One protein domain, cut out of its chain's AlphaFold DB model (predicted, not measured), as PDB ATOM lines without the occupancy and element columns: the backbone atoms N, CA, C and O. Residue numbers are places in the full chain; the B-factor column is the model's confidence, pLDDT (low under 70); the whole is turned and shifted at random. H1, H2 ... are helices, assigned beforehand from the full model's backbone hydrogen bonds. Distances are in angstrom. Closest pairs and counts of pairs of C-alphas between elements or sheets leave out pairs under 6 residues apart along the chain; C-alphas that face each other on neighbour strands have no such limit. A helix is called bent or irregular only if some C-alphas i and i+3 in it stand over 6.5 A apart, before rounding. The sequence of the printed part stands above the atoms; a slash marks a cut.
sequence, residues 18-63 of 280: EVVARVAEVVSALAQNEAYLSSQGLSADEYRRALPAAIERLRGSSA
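What this domain is: This is residues 18 to 63 of the 280 residues of an uncharacterized protein of Azospirillum sp. TSH58 (UniProt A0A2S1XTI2). Two long helices, H3 and H1, make an open V: they meet where H1 ends and H3 begins, and the short helix H2 sits at the point of the V, in the turn between them. The two arms splay away from that point, and their far parts, residues 52 to 63 of H3 and residues 18 to 26 of H1, stick out free. The printed part has 46 residues with three named helices, in the order H1, H2, H3, and no named strand; the class is all helix. It is only just loose, close to compact, with a radius of gyration of the C-alphas of 11.6 A, and the C-alphas span 31 by 25 by 15 A.

Where its parts are: The longest helix, H3, holds residues 44 to 63 and measures 28.4 A from first to last C-alpha, ending at C-alpha 63 at (118.070, 226.484, 175.664). H3 is irregular, with C-alphas 49 and 52 lying 7.0 A apart, and it has a kink of 44 degrees near residue 51. H1 holds residues 18 to 32, 21.3 A long, and begins at C-alpha 18 at (115.921, 252.726, 178.679). H1 is neither bent nor irregular, but only just: C-alphas 28 and 31 are 6.2 A apart. H2 is residues 34 to 39, with C-alpha 34 at (139.233, 248.886, 167.745).

How they stand to each other: H3 touches H1 with residues 44 to 48 alone, and H1 touches H3 with residues 28 to 32 alone. Their closest C-alphas are those of Ala 31 and Ala 44, 4.9 A apart. The two helices run opposite ways at a steep tilt of 42 degrees. H2 and H3 touch only at the corner by their link, and only just, with 3 pairs of C-alphas within 8 A; the closest are those of Glu 34 and Ala 44, 6.3 A apart. H2 and H3 run the same way at a steep tilt of 60 degrees. H1 and H2 are close but not clearly touching, the C-alphas of Ala 31 and Leu 37 being the closest at 7.6 A. Their lines stand about perpendicular, at 81 degrees. Every O i to N i+4 pair is within hydrogen-bond range in H2, against 9 of 11 in H1 and 13 of 16 in H3.

The domain as a whole: The two C-alphas farthest apart are those of Ala 35 and Ala 63, at 32.9 A. The first and last printed C-alphas, of Glu 18 and Ala 63, are 26.5 A apart. The printed part has no cut, and the links from H1 to H2 and from H2 to H3 are tight. The mean pLDDT of the printed part is 85.9; residues 59 to 63, in H3, are under 70.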
ATOM      1  N   GLU A  18     114.800 251.817 178.926       86.81
ATOM      2  CA  GLU A  18     115.921 252.726 178.679       86.81
ATOM      3  C   GLU A  18     117.278 252.140 179.118       86.81
ATOM      4  O   GLU A  18     118.311 252.396 178.505       86.81
ATOM      5  N   VAL A  19     117.324 251.359 180.201       86.94
ATOM      6  CA  VAL A  19     118.549 250.645 180.608       86.94
ATOM      7  C   VAL A  19     118.858 249.536 179.608       86.94
ATOM      8  O   VAL A  19     120.005 249.399 179.196       86.94
ATOM      9  N   VAL A  20     117.847 248.777 179.181       84.44
ATOM     10  CA  VAL A  20     118.015 247.729 178.163       84.44
ATOM     11  C   VAL A  20     118.497 248.331 176.839       84.44
ATOM     12  O   VAL A  20     119.440 247.808 176.250       84.44
ATOM     13  N   ALA A  21     117.912 249.452 176.413       87.44
ATOM     14  CA  ALA A  21     118.303 250.193 175.220       87.44
ATOM     15  C   ALA A  21     119.752 250.682 175.322       87.44
ATOM     16  O   ALA A  21     120.549 250.388 174.438       87.44
ATOM     17  N   ARG A  22     120.140 251.304 176.444       93.12
ATOM     18  CA  ARG A  22     121.533 251.718 176.686       93.12
ATOM     19  C   ARG A  22     122.510 250.550 176.665       93.12
ATOM     20  O   ARG A  22     123.594 250.672 176.109       93.12
ATOM     21  N   VAL A  23     122.157 249.400 177.244       91.38
ATOM     22  CA  VAL A  23     123.008 248.201 177.173       91.38
ATOM     23  C   VAL A  23     123.136 247.719 175.724       91.38
ATOM     24  O   VAL A  23     124.241 247.399 175.290       91.38
ATOM     25  N   ALA A  24     122.044 247.704 174.957       89.94
ATOM     26  CA  ALA A  24     122.069 247.340 173.541       89.94
ATOM     27  C   ALA A  24     122.915 248.313 172.701       89.94
ATOM     28  O   ALA A  24     123.671 247.877 171.828       89.94
ATOM     29  N   GLU A  25     122.845 249.611 172.996       92.12
ATOM     30  CA  GLU A  25     123.700 250.641 172.407       92.12
ATOM     31  C   GLU A  25     125.166 250.420 172.767       92.12
ATOM     32  O   GLU A  25     125.995 250.401 171.867       92.12
ATOM     33  N   VAL A  26     125.497 250.173 174.040       94.31
ATOM     34  CA  VAL A  26     126.875 249.890 174.481       94.31
ATOM     35  C   VAL A  26     127.438 248.672 173.754       94.31
ATOM     36  O   VAL A  26     128.531 248.736 173.192       94.31
ATOM     37  N   VAL A  27     126.679 247.574 173.710       93.00
ATOM     38  CA  VAL A  27     127.084 246.352 173.002       93.00
ATOM     39  C   VAL A  27     127.279 246.628 171.508       93.00
ATOM     40  O   VAL A  27     128.226 246.123 170.910       93.00
ATOM     41  N   SER A  28     126.437 247.458 170.896       89.62
ATOM     42  CA  SER A  28     126.578 247.820 169.480       89.62
ATOM     43  C   SER A  28     127.771 248.752 169.233       89.62
ATOM     44  O   SER A  28     128.509 248.576 168.263       89.62
ATOM     45  N   ALA A  29     128.005 249.710 170.131       91.69
ATOM     46  CA  ALA A  29     129.070 250.703 170.052       91.69
ATOM     47  C   ALA A  29     130.466 250.113 170.295       91.69
ATOM     48  O   ALA A  29     131.447 250.701 169.846       91.69
ATOM     49  N   LEU A  30     130.583 248.927 170.910       93.00
ATOM     50  CA  LEU A  30     131.858 248.201 171.020       93.00
ATOM     51  C   LEU A  30     132.544 247.986 169.662       93.00
ATOM     52  O   LEU A  30     133.769 247.927 169.613       93.00
ATOM     53  N   ALA A  31     131.781 247.953 168.562       90.69
ATOM     54  CA  ALA A  31     132.312 247.922 167.200       90.69
ATOM     55  C   ALA A  31     133.263 249.091 166.874       90.69
ATOM     56  O   ALA A  31     134.070 248.975 165.957       90.69
ATOM     57  N   GLN A  32     133.149 250.211 167.590       91.69
ATOM     58  CA  GLN A  32     133.957 251.419 167.400       91.69
ATOM     59  C   GLN A  32     135.232 251.411 168.259       91.69
ATOM     60  O   GLN A  32     136.097 252.263 168.082       91.69
ATOM     61  N   ASN A  33     135.369 250.461 169.191       93.62
ATOM     62  CA  ASN A  33     136.543 250.342 170.049       93.62
ATOM     63  C   ASN A  33     137.531 249.320 169.472       93.62
ATOM     64  O   ASN A  33     137.616 248.173 169.919       93.62
ATOM     65  N   GLU A  34     138.285 249.748 168.460       90.50
ATOM     66  CA  GLU A  34     139.233 248.886 167.745       90.50
ATOM     67  C   GLU A  34     140.331 248.322 168.649       90.50
ATOM     68  O   GLU A  34     140.722 247.168 168.480       90.50
ATOM     69  N   ALA A  35     140.799 249.085 169.642       93.44
ATOM     70  CA  ALA A  35     141.832 248.625 170.569       93.44
ATOM     71  C   ALA A  35     141.336 247.457 171.436       93.44
ATOM     72  O   ALA A  35     142.031 246.448 171.579       93.44
ATOM     73  N   TYR A  36     140.112 247.556 171.969       93.75
ATOM     74  CA  TYR A  36     139.498 246.469 172.725       93.75
ATOM     75  C   TYR A  36     139.272 245.242 171.841       93.75
ATOM     76  O   TYR A  36     139.695 244.149 172.210       93.75
ATOM     77  N   LEU A  37     138.679 245.406 170.656       94.56
ATOM     78  CA  LEU A  37     138.430 244.280 169.752       94.56
ATOM     79  C   LEU A  37     139.729 243.600 169.301       94.56
ATOM     80  O   LEU A  37     139.825 242.376 169.374       94.56
ATOM     81  N   SER A  38     140.765 244.376 168.963       92.94
ATOM     82  CA  SER A  38     142.086 243.840 168.605       92.94
ATOM     83  C   SER A  38     142.703 243.047 169.755       92.94
ATOM     84  O   SER A  38     143.267 241.980 169.527       92.94
ATOM     85  N   SER A  39     142.539 243.507 171.004       94.44
ATOM     86  CA  SER A  39     143.000 242.761 172.187       94.44
ATOM     87  C   SER A  39     142.294 241.412 172.368       94.44
ATOM     88  O   SER A  39     142.837 240.514 173.005       94.44
ATOM     89  N   GLN A  40     141.095 241.262 171.793       92.94
ATOM     90  CA  GLN A  40     140.312 240.025 171.783       92.94
ATOM     91  C   GLN A  40     140.470 239.234 170.472       92.94
ATOM     92  O   GLN A  40     139.778 238.237 170.275       92.94
ATOM     93  N   GLY A  41     141.361 239.663 169.570       94.94
ATOM     94  CA  GLY A  41     141.591 239.015 168.278       94.94
ATOM     95  C   GLY A  41     140.452 239.198 167.270       94.94
ATOM     96  O   GLY A  41     140.244 238.323 166.436       94.94
ATOM     97  N   LEU A  42     139.700 240.298 167.358       94.75
ATOM     98  CA  LEU A  42     138.572 240.610 166.476       94.75
ATOM     99  C   LEU A  42     138.786 241.941 165.752       94.75
ATOM    100  O   LEU A  42     139.192 242.932 166.356       94.75
ATOM    101  N   SER A  43     138.425 242.003 164.473       95.50
ATOM    102  CA  SER A  43     138.215 243.275 163.776       95.50
ATOM    103  C   SER A  43     136.804 243.831 164.027       95.50
ATOM    104  O   SER A  43     135.857 243.102 164.341       95.50
ATOM    105  N   ALA A  44     136.627 245.143 163.829       92.50
ATOM    106  CA  ALA A  44     135.323 245.811 163.932       92.50
ATOM    107  C   ALA A  44     134.260 245.226 162.985       92.50
ATOM    108  O   ALA A  44     133.064 245.225 163.288       92.50
ATOM    109  N   ASP A  45     134.694 244.753 161.820       93.44
ATOM    110  CA  ASP A  45     133.840 244.208 160.771       93.44
ATOM    111  C   ASP A  45     133.414 242.760 161.078       93.44
ATOM    112  O   ASP A  45     132.241 242.404 160.933       93.44
ATOM    113  N   GLU A  46     134.328 241.943 161.614       94.12
ATOM    114  CA  GLU A  46     134.005 240.614 162.154       94.12
ATOM    115  C   GLU A  46     133.028 240.700 163.326       94.12
ATOM    116  O   GLU A  46     132.034 239.973 163.338       94.12
ATOM    117  N   TYR A  47     133.256 241.624 164.266       94.88
ATOM    118  CA  TYR A  47     132.354 241.843 165.396       94.88
ATOM    119  C   TYR A  47     130.934 242.188 164.928       94.88
ATOM    120  O   TYR A  47     129.973 241.535 165.337       94.88
ATOM    121  N   ARG A  48     130.790 243.161 164.015       92.12
ATOM    122  CA  ARG A  48     129.480 243.584 163.485       92.12
ATOM    123  C   ARG A  48     128.734 242.449 162.789       92.12
ATOM    124  O   ARG A  48     127.539 242.282 163.022       92.12
ATOM    125  N   ARG A  49     129.424 241.657 161.962       92.56
ATOM    126  CA  ARG A  49     128.811 240.510 161.270       92.56
ATOM    127  C   ARG A  49     128.425 239.382 162.221       92.56
ATOM    128  O   ARG A  49     127.386 238.755 162.028       92.56
ATOM    129  N   ALA A  50     129.250 239.114 163.228       93.75
ATOM    130  CA  ALA A  50     129.023 238.020 164.163       93.75
ATOM    131  C   ALA A  50     127.995 238.366 165.249       93.75
ATOM    132  O   ALA A  50     127.360 237.453 165.769       93.75
ATOM    133  N   LEU A  51     127.799 239.648 165.584       92.69
ATOM    134  CA  LEU A  51     126.966 240.076 166.711       92.69
ATOM    135  C   LEU A  51     125.525 239.524 166.669       92.69
ATOM    136  O   LEU A  51     125.112 238.948 167.675       92.69
ATOM    137  N   PRO A  52     124.763 239.590 165.556       88.44
ATOM    138  CA  PRO A  52     123.425 238.995 165.507       88.44
ATOM    139  C   PRO A  52     123.445 237.484 165.761       88.44
ATOM    140  O   PRO A  52     122.657 236.978 166.556       88.44
ATOM    141  N   ALA A  53     124.391 236.762 165.151       85.62
ATOM    142  CA  ALA A  53     124.545 235.322 165.348       85.62
ATOM    143  C   ALA A  53     125.000 234.977 166.775       85.62
ATOM    144  O   ALA A  53     124.584 233.960 167.323       85.62
ATOM    145  N   ALA A  54     125.819 235.823 167.403       86.38
ATOM    146  CA  ALA A  54     126.238 235.685 168.792       86.38
ATOM    147  C   ALA A  54     125.075 235.946 169.759       86.38
ATOM    148  O   ALA A  54     124.892 235.162 170.684       86.38
ATOM    149  N   ILE A  55     124.249 236.973 169.526       84.00
ATOM    150  CA  ILE A  55     123.025 237.233 170.301       84.00
ATOM    151  C   ILE A  55     122.057 236.060 170.159       84.00
ATOM    152  O   ILE A  55     121.578 235.541 171.164       84.00
ATOM    153  N   GLU A  56     121.810 235.585 168.939       76.19
ATOM    154  CA  GLU A  56     120.958 234.418 168.708       76.19
ATOM    155  C   GLU A  56     121.550 233.146 169.320       76.19
ATOM    156  O   GLU A  56     120.821 232.345 169.900       76.19
ATOM    157  N   ARG A  57     122.877 232.980 169.319       75.06
ATOM    158  CA  ARG A  57     123.554 231.888 170.030       75.06
ATOM    159  C   ARG A  57     123.456 232.036 171.546       75.06
ATOM    160  O   ARG A  57     123.288 231.025 172.215       75.06
ATOM    161  N   LEU A  58     123.515 233.242 172.107       70.56
ATOM    162  CA  LEU A  58     123.327 233.500 173.538       70.56
ATOM    163  C   LEU A  58     121.871 233.231 173.949       70.56
ATOM    164  O   LEU A  58     121.621 232.525 174.932       70.56
ATOM    165  N   ARG A  59     120.901 233.671 173.141       64.19
ATOM    166  CA  ARG A  59     119.476 233.337 173.299       64.19
ATOM    167  C   ARG A  59     119.237 231.832 173.161       64.19
ATOM    168  O   ARG A  59     118.566 231.240 174.000       64.19
ATOM    169  N   GLY A  60     119.857 231.187 172.179       49.69
ATOM    170  CA  GLY A  60     119.824 229.740 171.966       49.69
ATOM    171  C   GLY A  60     120.551 228.953 173.059       49.69
ATOM    172  O   GLY A  60     120.119 227.871 173.432       49.69
ATOM    173  N   SER A  61     121.597 229.507 173.671       49.81
ATOM    174  CA  SER A  61     122.273 228.927 174.837       49.81
ATOM    175  C   SER A  61     121.435 229.055 176.108       49.81
ATOM    176  O   SER A  61     121.573 228.241 177.013       49.81
ATOM    177  N   SER A  62     120.438 229.945 176.136       50.09
ATOM    178  CA  SER A  62     119.355 229.845 177.118       50.09
ATOM    179  C   SER A  62     118.475 228.604 176.894       50.09
ATOM    180  O   SER A  62     117.717 228.250 177.785       50.09
ATOM    181  N   ALA A  63     118.596 227.853 175.790       39.12
ATOM    182  CA  ALA A  63     118.070 226.484 175.664       39.12
ATOM    183  C   ALA A  63     118.983 225.425 176.326       39.12
ATOM    184  O   ALA A  63     118.488 224.373 176.745       39.12
TER     185      ALA A  63